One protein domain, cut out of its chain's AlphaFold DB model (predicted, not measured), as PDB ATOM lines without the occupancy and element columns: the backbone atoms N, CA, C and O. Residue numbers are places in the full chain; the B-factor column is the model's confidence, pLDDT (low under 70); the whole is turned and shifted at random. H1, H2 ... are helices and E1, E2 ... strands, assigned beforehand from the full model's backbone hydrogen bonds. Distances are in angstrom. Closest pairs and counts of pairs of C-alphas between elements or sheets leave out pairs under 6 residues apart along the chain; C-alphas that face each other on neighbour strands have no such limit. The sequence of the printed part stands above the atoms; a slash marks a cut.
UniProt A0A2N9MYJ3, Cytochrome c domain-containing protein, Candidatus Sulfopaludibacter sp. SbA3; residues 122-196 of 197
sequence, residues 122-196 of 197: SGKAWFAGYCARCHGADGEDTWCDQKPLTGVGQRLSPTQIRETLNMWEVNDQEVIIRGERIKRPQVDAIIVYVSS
ATOM      1  N   SER A 122      -7.000 -52.093  58.394       96.88
ATOM      2  CA  SER A 122      -5.652 -52.223  57.838       96.88
ATOM      3  C   SER A 122      -5.602 -51.745  56.388       96.88
ATOM      4  O   SER A 122      -4.685 -51.012  56.027       96.88
ATOM      5  N   GLY A 123      -6.619 -52.060  55.580       97.00
ATOM      6  CA  GLY A 123      -6.772 -51.532  54.226       97.00
ATOM      7  C   GLY A 123      -6.773 -50.008  54.175       97.00
ATOM      8  O   GLY A 123      -6.022 -49.426  53.395       97.00
ATOM      9  N   LYS A 124      -7.539 -49.364  55.065       96.50
ATOM     10  CA  LYS A 124      -7.555 -47.903  55.233       96.50
ATOM     11  C   LYS A 124      -6.165 -47.356  55.565       96.50
ATOM     12  O   LYS A 124      -5.729 -46.379  54.963       96.50
ATOM     13  N   ALA A 125      -5.452 -47.991  56.496       96.12
ATOM     14  CA  ALA A 125      -4.110 -47.567  56.892       96.12
ATOM     15  C   ALA A 125      -3.093 -47.692  55.742       96.12
ATOM     16  O   ALA A 125      -2.320 -46.767  55.491       96.12
ATOM     17  N   TRP A 126      -3.114 -48.804  55.002       96.19
ATOM     18  CA  TRP A 126      -2.231 -48.994  53.850       96.19
ATOM     19  C   TRP A 126      -2.574 -48.049  52.700       96.19
ATOM     20  O   TRP A 126      -1.673 -47.480  52.087       96.19
ATOM     21  N   PHE A 127      -3.861 -47.812  52.443       95.25
ATOM     22  CA  PHE A 127      -4.300 -46.828  51.460       95.25
ATOM     23  C   PHE A 127      -3.791 -45.423  51.806       95.25
ATOM     24  O   PHE A 127      -3.255 -44.736  50.935       95.25
ATOM     25  N   ALA A 128      -3.875 -45.018  53.077       94.81
ATOM     26  CA  ALA A 128      -3.329 -43.744  53.537       94.81
ATOM     27  C   ALA A 128      -1.812 -43.633  53.291       94.81
ATOM     28  O   ALA A 128      -1.329 -42.575  52.894       94.81
ATOM     29  N   GLY A 129      -1.070 -44.729  53.480       92.81
ATOM     30  CA  GLY A 129       0.377 -44.770  53.265       92.81
ATOM     31  C   GLY A 129       0.810 -44.750  51.795       92.81
ATOM     32  O   GLY A 129       1.826 -44.138  51.478       92.81
ATOM     33  N   TYR A 130       0.055 -45.396  50.898       91.31
ATOM     34  CA  TYR A 130       0.498 -45.635  49.515       91.31
ATOM     35  C   TYR A 130      -0.311 -44.900  48.438       91.31
ATOM     36  O   TYR A 130       0.222 -44.579  47.376       91.31
ATOM     37  N   CYS A 131      -1.596 -44.634  48.673       91.12
ATOM     38  CA  CYS A 131      -2.539 -44.207  47.633       91.12
ATOM     39  C   CYS A 131      -3.098 -42.798  47.868       91.12
ATOM     40  O   CYS A 131      -3.337 -42.061  46.906       91.12
ATOM     41  N   ALA A 132      -3.257 -42.393  49.130       92.31
ATOM     42  CA  ALA A 132      -3.905 -41.131  49.490       92.31
ATOM     43  C   ALA A 132      -3.167 -39.882  48.984       92.31
ATOM     44  O   ALA A 132      -3.784 -38.838  48.810       92.31
ATOM     45  N   ARG A 133      -1.869 -39.976  48.658       89.50
ATOM     46  CA  ARG A 133      -1.129 -38.862  48.039       89.50
ATOM     47  C   ARG A 133      -1.750 -38.393  46.717       89.50
ATOM     48  O   ARG A 133      -1.628 -37.220  46.397       89.50
ATOM     49  N   CYS A 134      -2.356 -39.292  45.941       88.94
ATOM     50  CA  CYS A 134      -3.009 -38.924  44.679       88.94
ATOM     51  C   CYS A 134      -4.541 -38.913  44.788       88.94
ATOM     52  O   CYS A 134      -5.188 -38.146  44.088       88.94
ATOM     53  N   HIS A 135      -5.118 -39.741  45.662       91.44
ATOM     54  CA  HIS A 135      -6.572 -39.917  45.752       91.44
ATOM     55  C   HIS A 135      -7.224 -39.215  46.953       91.44
ATOM     56  O   HIS A 135      -8.439 -39.286  47.111       91.44
ATOM     57  N   GLY A 136      -6.449 -38.553  47.813       90.88
ATOM     58  CA  GLY A 136      -6.948 -38.021  49.078       90.88
ATOM     59  C   GLY A 136      -7.198 -39.125  50.101       90.88
ATOM     60  O   GLY A 136      -7.120 -40.313  49.790       90.88
ATOM     61  N   ALA A 137      -7.486 -38.749  51.347       88.75
ATOM     62  CA  ALA A 137      -7.711 -39.716  52.427       88.75
ATOM     63  C   ALA A 137      -8.960 -40.586  52.198       88.75
ATOM     64  O   ALA A 137      -8.961 -41.752  52.586       88.75
ATOM     65  N   ASP A 138      -9.973 -40.028  51.528       85.25
ATOM     66  CA  ASP A 138     -11.275 -40.662  51.298       85.25
ATOM     67  C   ASP A 138     -11.499 -41.075  49.830       85.25
ATOM     68  O   ASP A 138     -12.578 -41.529  49.461       85.25
ATOM     69  N   GLY A 139     -10.477 -40.956  48.973       88.75
ATOM     70  CA  GLY A 139     -10.565 -41.365  47.569       88.75
ATOM     71  C   GLY A 139     -11.242 -40.358  46.633       88.75
ATOM     72  O   GLY A 139     -11.482 -40.693  45.474       88.75
ATOM     73  N   GLU A 140     -11.574 -39.158  47.104       89.44
ATOM     74  CA  GLU A 140     -12.300 -38.135  46.336       89.44
ATOM     75  C   GLU A 140     -11.401 -37.244  45.472       89.44
ATOM     76  O   GLU A 140     -11.880 -36.659  44.496       89.44
ATOM     77  N   ASP A 141     -10.108 -37.152  45.791       87.25
ATOM     78  CA  ASP A 141      -9.216 -36.233  45.095       87.25
ATOM     79  C   ASP A 141      -8.833 -36.758  43.709       87.25
ATOM     80  O   ASP A 141      -8.817 -37.959  43.415       87.25
ATOM     81  N   THR A 142      -8.468 -35.811  42.853       81.25
ATOM     82  CA  THR A 142      -8.032 -36.050  41.473       81.25
ATOM     83  C   THR A 142      -6.586 -35.629  41.241       81.25
ATOM     84  O   THR A 142      -6.172 -35.343  40.114       81.25
ATOM     85  N   TRP A 143      -5.785 -35.572  42.308       76.31
ATOM     86  CA  TRP A 143      -4.366 -35.259  42.190       76.31
ATOM     87  C   TRP A 143      -3.647 -36.335  41.364       76.31
ATOM     88  O   TRP A 143      -4.093 -37.477  41.237       76.31
ATOM     89  N   CYS A 144      -2.518 -35.962  40.754       77.75
ATOM     90  CA  CYS A 144      -1.788 -36.825  39.816       77.75
ATOM     91  C   CYS A 144      -2.615 -37.235  38.568       77.75
ATOM     92  O   CYS A 144      -2.366 -38.307  38.010       77.75
ATOM     93  N   ASP A 145      -3.611 -36.431  38.165       75.12
ATOM     94  CA  ASP A 145      -4.549 -36.692  37.056       75.12
ATOM     95  C   ASP A 145      -5.302 -38.032  37.177       75.12
ATOM     96  O   ASP A 145      -5.645 -38.680  36.184       75.12
ATOM     97  N   GLN A 146      -5.541 -38.485  38.412       80.50
ATOM     98  CA  GLN A 146      -6.267 -39.724  38.673       80.50
ATOM     99  C   GLN A 146      -7.772 -39.477  38.814       80.50
ATOM    100  O   GLN A 146      -8.225 -38.394  39.178       80.50
ATOM    101  N   LYS A 147      -8.571 -40.508  38.521       85.56
ATOM    102  CA  LYS A 147     -10.021 -40.469  38.753       85.56
ATOM    103  C   LYS A 147     -10.325 -40.663  40.247       85.56
ATOM    104  O   LYS A 147      -9.597 -41.424  40.893       85.56
ATOM    105  N   PRO A 148     -11.432 -40.089  40.754       90.12
ATOM    106  CA  PRO A 148     -11.926 -40.411  42.085       90.12
ATOM    107  C   PRO A 148     -12.215 -41.909  42.213       90.12
ATOM    108  O   PRO A 148     -12.687 -42.565  41.272       90.12
ATOM    109  N   LEU A 149     -11.922 -42.442  43.393       92.44
ATOM    110  CA  LEU A 149     -12.182 -43.824  43.780       92.44
ATOM    111  C   LEU A 149     -13.526 -43.993  44.485       92.44
ATOM    112  O   LEU A 149     -13.953 -45.127  44.670       92.44
ATOM    113  N   THR A 150     -14.226 -42.911  44.823       90.44
ATOM    114  CA  THR A 150     -15.573 -43.017  45.383       90.44
ATOM    115  C   THR A 150     -16.534 -43.750  44.441       90.44
ATOM    116  O   THR A 150     -16.473 -43.648  43.204       90.44
ATOM    117  N   GLY A 151     -17.377 -44.594  45.030       89.50
ATOM    118  CA  GLY A 151     -18.280 -45.505  44.332       89.50
ATOM    119  C   GLY A 151     -17.583 -46.519  43.417       89.50
ATOM    120  O   GLY A 151     -18.225 -47.082  42.526       89.50
ATOM    121  N   VAL A 152     -16.268 -46.747  43.533       91.94
ATOM    122  CA  VAL A 152     -15.572 -47.704  42.651       91.94
ATOM    123  C   VAL A 152     -16.014 -49.137  42.919       91.94
ATOM    124  O   VAL A 152     -16.191 -49.889  41.963       91.94
ATOM    125  N   GLY A 153     -16.289 -49.493  44.177       89.31
ATOM    126  CA  GLY A 153     -16.794 -50.820  44.542       89.31
ATOM    127  C   GLY A 153     -18.191 -51.130  44.000       89.31
ATOM    128  O   GLY A 153     -18.548 -52.296  43.855       89.31
ATOM    129  N   GLN A 154     -18.963 -50.102  43.636       88.56
ATOM    130  CA  GLN A 154     -20.264 -50.261  42.978       88.56
ATOM    131  C   GLN A 154     -20.122 -50.545  41.474       88.56
ATOM    132  O   GLN A 154     -21.034 -51.075  40.844       88.56
ATOM    133  N   ARG A 155     -18.975 -50.182  40.885       90.75
ATOM    134  CA  ARG A 155     -18.704 -50.286  39.443       90.75
ATOM    135  C   ARG A 155     -17.794 -51.456  39.091       90.75
ATOM    136  O   ARG A 155     -17.903 -51.991  37.992       90.75
ATOM    137  N   LEU A 156     -16.876 -51.811  39.987       93.31
ATOM    138  CA  LEU A 156     -15.843 -52.816  39.774       93.31
ATOM    139  C   LEU A 156     -15.851 -53.836  40.910       93.31
ATOM    140  O   LEU A 156     -15.859 -53.488  42.089       93.31
ATOM    141  N   SER A 157     -15.761 -55.111  40.543       92.25
ATOM    142  CA  SER A 157     -15.478 -56.188  41.490       92.25
ATOM    143  C   SER A 157     -14.058 -56.062  42.070       92.25
ATOM    144  O   SER A 157     -13.181 -55.478  41.428       92.25
ATOM    145  N   PRO A 158     -13.766 -56.676  43.231       92.62
ATOM    146  CA  PRO A 158     -12.411 -56.714  43.789       92.62
ATOM    147  C   PRO A 158     -11.346 -57.233  42.812       92.62
ATOM    148  O   PRO A 158     -10.221 -56.737  42.799       92.62
ATOM    149  N   THR A 159     -11.693 -58.206  41.963       93.44
ATOM    150  CA  THR A 159     -10.796 -58.720  40.918       93.44
ATOM    151  C   THR A 159     -10.505 -57.655  39.864       93.44
ATOM    152  O   THR A 159      -9.343 -57.411  39.562       93.44
ATOM    153  N   GLN A 160     -11.530 -56.947  39.385       94.94
ATOM    154  CA  GLN A 160     -11.345 -55.846  38.436       94.94
ATOM    155  C   GLN A 160     -10.554 -54.686  39.057       94.94
ATOM    156  O   GLN A 160      -9.690 -54.114  38.399       94.94
ATOM    157  N   ILE A 161     -10.781 -54.360  40.336       94.38
ATOM    158  CA  ILE A 161      -9.965 -53.364  41.048       94.38
ATOM    159  C   ILE A 161      -8.503 -53.818  41.058       94.38
ATOM    160  O   ILE A 161      -7.632 -53.048  40.657       94.38
ATOM    161  N   ARG A 162      -8.227 -55.078  41.421       93.94
ATOM    162  CA  ARG A 162      -6.869 -55.644  41.396       93.94
ATOM    163  C   ARG A 162      -6.207 -55.507  40.023       93.94
ATOM    164  O   ARG A 162      -5.047 -55.115  39.948       93.94
ATOM    165  N   GLU A 163      -6.941 -55.787  38.951       91.56
ATOM    166  CA  GLU A 163      -6.451 -55.671  37.571       91.56
ATOM    167  C   GLU A 163      -6.104 -54.220  37.197       91.56
ATOM    168  O   GLU A 163      -5.112 -53.977  36.510       91.56
ATOM    169  N   THR A 164      -6.850 -53.229  37.703       90.69
ATOM    170  CA  THR A 164      -6.574 -51.805  37.422       90.69
ATOM    171  C   THR A 164      -5.333 -51.247  38.125       90.69
ATOM    172  O   THR A 164      -4.785 -50.233  37.681       90.69
ATOM    173  N   LEU A 165      -4.835 -51.912  39.175       88.62
ATOM    174  CA  LEU A 165      -3.631 -51.486  39.900       88.62
ATOM    175  C   LEU A 165      -2.347 -51.589  39.060       88.62
ATOM    176  O   LEU A 165      -1.341 -50.995  39.445       88.62
ATOM    177  N   ASN A 166      -2.377 -52.288  37.912       85.12
ATOM    178  CA  ASN A 166      -1.230 -52.472  37.010       85.12
ATOM    179  C   ASN A 166       0.043 -52.903  37.764       85.12
ATOM    180  O   ASN A 166       1.113 -52.312  37.612       85.12
ATOM    181  N   MET A 167      -0.109 -53.907  38.627       92.12
ATOM    182  CA  MET A 167       0.947 -54.391  39.514       92.12
ATOM    183  C   MET A 167       2.094 -55.014  38.724       92.12
ATOM    184  O   MET A 167       1.869 -55.787  37.792       92.12
ATOM    185  N   TRP A 168       3.327 -54.715  39.122       94.00
ATOM    186  CA  TRP A 168       4.512 -55.396  38.609       94.00
ATOM    187  C   TRP A 168       4.991 -56.422  39.619       94.00
ATOM    188  O   TRP A 168       5.216 -56.103  40.786       94.00
ATOM    189  N   GLU A 169       5.143 -57.655  39.159       94.62
ATOM    190  CA  GLU A 169       5.537 -58.763  40.012       94.62
ATOM    191  C   GLU A 169       7.014 -58.663  40.391       94.62
ATOM    192  O   GLU A 169       7.877 -58.494  39.529       94.62
ATOM    193  N   VAL A 170       7.302 -58.758  41.692       94.06
ATOM    194  CA  VAL A 170       8.680 -58.795  42.198       94.06
ATOM    195  C   VAL A 170       9.047 -60.201  42.649       94.06
ATOM    196  O   VAL A 170      10.110 -60.707  42.297       94.06
ATOM    197  N   ASN A 171       8.182 -60.812  43.458       94.62
ATOM    198  CA  ASN A 171       8.290 -62.185  43.938       94.62
ATOM    199  C   ASN A 171       6.908 -62.677  44.414       94.62
ATOM    200  O   ASN A 171       5.889 -62.003  44.248       94.62
ATOM    201  N   ASP A 172       6.862 -63.846  45.048       93.31
ATOM    202  CA  ASP A 172       5.607 -64.452  45.510       93.31
ATOM    203  C   ASP A 172       4.902 -63.651  46.619       93.31
ATOM    204  O   ASP A 172       3.710 -63.840  46.854       93.31
ATOM    205  N   GLN A 173       5.595 -62.726  47.284       95.31
ATOM    206  CA  GLN A 173       5.095 -61.968  48.433       95.31
ATOM    207  C   GLN A 173       4.881 -60.478  48.152       95.31
ATOM    208  O   GLN A 173       4.111 -59.836  48.870       95.31
ATOM    209  N   GLU A 174       5.539 -59.918  47.138       96.12
ATOM    210  CA  GLU A 174       5.621 -58.476  46.907       96.12
ATOM    211  C   GLU A 174       5.366 -58.099  45.450       96.12
ATOM    212  O   GLU A 174       5.810 -58.767  44.513       96.12
ATOM    213  N   VAL A 175       4.716 -56.951  45.286       96.12
ATOM    214  CA  VAL A 175       4.464 -56.300  44.003       96.12
ATOM    215  C   VAL A 175       4.948 -54.855  44.047       96.12
ATOM    216  O   VAL A 175       5.135 -54.280  45.121       96.12
ATOM    217  N   ILE A 176       5.123 -54.246  42.878       93.88
ATOM    218  CA  ILE A 176       5.304 -52.803  42.738       93.88
ATOM    219  C   ILE A 176       4.025 -52.189  42.176       93.88
ATOM    220  O   ILE A 176       3.527 -52.614  41.133       93.88
ATOM    221  N   ILE A 177       3.521 -51.155  42.848       89.81
ATOM    222  CA  ILE A 177       2.405 -50.321  42.397       89.81
ATOM    223  C   ILE A 177       2.907 -48.884  42.357       89.81
ATOM    224  O   ILE A 177       3.282 -48.323  43.380       89.81
ATOM    225  N   ARG A 178       2.935 -48.277  41.163       82.62
ATOM    226  CA  ARG A 178       3.348 -46.869  40.967       82.62
ATOM    227  C   ARG A 178       4.710 -46.513  41.599       82.62
ATOM    228  O   ARG A 178       4.904 -45.396  42.061       82.62
ATOM    229  N   GLY A 179       5.655 -47.453  41.573       85.31
ATOM    230  CA  GLY A 179       7.003 -47.279  42.129       85.31
ATOM    231  C   GLY A 179       7.139 -47.664  43.605       85.31
ATOM    232  O   GLY A 179       8.262 -47.795  44.080       85.31
ATOM    233  N   GLU A 180       6.032 -47.925  44.301       87.75
ATOM    234  CA  GLU A 180       6.030 -48.382  45.690       87.75
ATOM    235  C   GLU A 180       6.027 -49.908  45.759       87.75
ATOM    236  O   GLU A 180       5.227 -50.565  45.090       87.75
ATOM    237  N   ARG A 181       6.905 -50.481  46.588       93.62
ATOM    238  CA  ARG A 181       6.934 -51.922  46.869       93.62
ATOM    239  C   ARG A 181       5.957 -52.243  47.998       93.62
ATOM    240  O   ARG A 181       6.109 -51.734  49.106       93.62
ATOM    241  N   ILE A 182       4.984 -53.105  47.721       95.25
ATOM    242  CA  ILE A 182       3.865 -53.419  48.617       95.25
ATOM    243  C   ILE A 182       3.705 -54.940  48.709       95.25
ATOM    244  O   ILE A 182       3.804 -55.652  47.709       95.25
ATOM    245  N   LYS A 183       3.446 -55.463  49.911       96.44
ATOM    246  CA  LYS A 183       3.193 -56.897  50.120       96.44
ATOM    247  C   LYS A 183       1.796 -57.269  49.627       96.44
ATOM    248  O   LYS A 183       0.843 -56.531  49.864       96.44
ATOM    249  N   ARG A 184       1.627 -58.457  49.044       95.44
ATOM    250  CA  ARG A 184       0.321 -58.922  48.534       95.44
ATOM    251  C   ARG A 184      -0.821 -58.852  49.560       95.44
ATOM    252  O   ARG A 184      -1.857 -58.300  49.204       95.44
ATOM    253  N   PRO A 185      -0.652 -59.267  50.835       95.81
ATOM    254  CA  PRO A 185      -1.731 -59.133  51.818       95.81
ATOM    255  C   PRO A 185      -2.135 -57.676  52.088       95.81
ATOM    256  O   PRO A 185      -3.285 -57.400  52.418       95.81
ATOM    257  N   GLN A 186      -1.205 -56.726  51.934       96.81
ATOM    258  CA  GLN A 186      -1.512 -55.299  52.057       96.81
ATOM    259  C   GLN A 186      -2.324 -54.823  50.852       96.81
ATOM    260  O   GLN A 186      -3.269 -54.063  51.028       96.81
ATOM    261  N   VAL A 187      -2.008 -55.306  49.646       95.75
ATOM    262  CA  VAL A 187      -2.811 -55.035  48.443       95.75
ATOM    263  C   VAL A 187      -4.233 -55.566  48.605       95.75
ATOM    264  O   VAL A 187      -5.185 -54.850  48.308       95.75
ATOM    265  N   ASP A 188      -4.396 -56.781  49.127       96.00
ATOM    266  CA  ASP A 188      -5.719 -57.361  49.372       96.00
ATOM    267  C   ASP A 188      -6.534 -56.515  50.360       96.00
ATOM    268  O   ASP A 188      -7.711 -56.239  50.120       96.00
ATOM    269  N   ALA A 189      -5.897 -56.031  51.430       97.38
ATOM    270  CA  ALA A 189      -6.520 -55.114  52.377       97.38
ATOM    271  C   ALA A 189      -6.886 -53.766  51.726       97.38
ATOM    272  O   ALA A 189      -8.000 -53.276  51.916       97.38
ATOM    273  N   ILE A 190      -5.995 -53.182  50.913       96.44
ATOM    274  CA  ILE A 190      -6.270 -51.946  50.159       96.44
ATOM    275  C   ILE A 190      -7.488 -52.139  49.257       96.44
ATOM    276  O   ILE A 190      -8.367 -51.285  49.248       96.44
ATOM    277  N   ILE A 191      -7.578 -53.257  48.533       96.38
ATOM    278  CA  ILE A 191      -8.728 -53.550  47.669       96.38
ATOM    279  C   ILE A 191     -10.014 -53.597  48.497       96.38
ATOM    280  O   ILE A 191     -10.998 -52.980  48.103       96.38
ATOM    281  N   VAL A 192     -10.004 -54.253  49.662       96.56
ATOM    282  CA  VAL A 192     -11.167 -54.288  50.567       96.56
ATOM    283  C   VAL A 192     -11.597 -52.887  51.002       96.56
ATOM    284  O   VAL A 192     -12.796 -52.613  51.052       96.56
ATOM    285  N   TYR A 193     -10.649 -51.999  51.305       96.75
ATOM    286  CA  TYR A 193     -10.959 -50.611  51.643       96.75
ATOM    287  C   TYR A 193     -11.490 -49.830  50.434       96.75
ATOM    288  O   TYR A 193     -12.540 -49.204  50.522       96.75
ATOM    289  N   VAL A 194     -10.833 -49.918  49.280       95.31
ATOM    290  CA  VAL A 194     -11.224 -49.203  48.056       95.31
ATOM    291  C   VAL A 194     -12.594 -49.656  47.542       95.31
ATOM    292  O   VAL A 194     -13.380 -48.831  47.095       95.31
ATOM    293  N   SER A 195     -12.947 -50.937  47.678       94.31
ATOM    294  CA  SER A 195     -14.296 -51.440  47.365       94.31
ATOM    295  C   SER A 195     -15.410 -50.846  48.244       94.31
ATOM    296  O   SER A 195     -16.581 -51.113  47.987       94.31
ATOM    297  N   SER A 196     -15.064 -50.084  49.283       92.00
ATOM    298  CA  SER A 196     -15.996 -49.469  50.236       92.00
ATOM    299  C   SER A 196     -16.074 -47.942  50.176       92.00
ATOM    300  O   SER A 196     -16.733 -47.325  51.026       92.00
TER     301      SER A 196
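Overview. This is residues 122 to 196 of the 197 residues of the protein "Cytochrome c domain-containing protein" of Candidatus Sulfopaludibacter sp. SbA3 (UniProt A0A2N9MYJ3). A small helical body is built round H5, with H1 packed crosswise on it and H4 on another side of it; the hairpin E1 E2 sits at one end of the longest axis, and a long loop, residues 136 to 151, winds past the other end, between the short helices H2 and H3. The 75 printed residues hold five named helices and two strands, in the order H1 H2 H3 H4 E1 E2 H5; the class is mostly helix. The two strands make an antiparallel sheet, order E1 - E2. The whole is compact and rounded, with a radius of gyration of the C-alphas of 11.5 A and spans of 32 by 23 by 21 A.

Arrangement. Begin at the hairpin of E1, residues 174 to 177, and E2, residues 180 to 183, where N 175 and O 182 are 2.9 A apart, within hydrogen-bond range. E2 passes by a tight link into H5, residues 184 to 194. H1, residues 122 to 130, touches H5, closest at the C-alphas of Gly 123 and Ala 189, 4.0 A, about perpendicular at 83 degrees. H4, residues 158 to 164, touches H5 too, closest at the C-alphas of Pro 158 and Ile 191, 6.2 A, about perpendicular at 77 degrees. H1 and H4 are apart. H3, residues 152 to 155, is close to H5 but not clearly touching, with the C-alphas of Gly 153 and Val 194 6.8 A apart. H2, residues 132 to 135, meets H1 only through their link. Every O i to N i+4 pair is within hydrogen-bond range in H1, H4 and H5; H2 and H3 are too short for one.

Along the chain. Find C-alpha 122 at (-5.652, -52.223, 57.838), where H1 begins its 12.3 A. H5 runs 15.1 A to C-alpha 194 at (-11.224, -49.203, 48.056).

Size, cuts and confidence. The C-alphas farthest apart, of Asp 141 and Asp 172, are 31.9 A apart. The printed part has no cut, the link H2 to H3 is long, and no printed residue is under 70 in pLDDT.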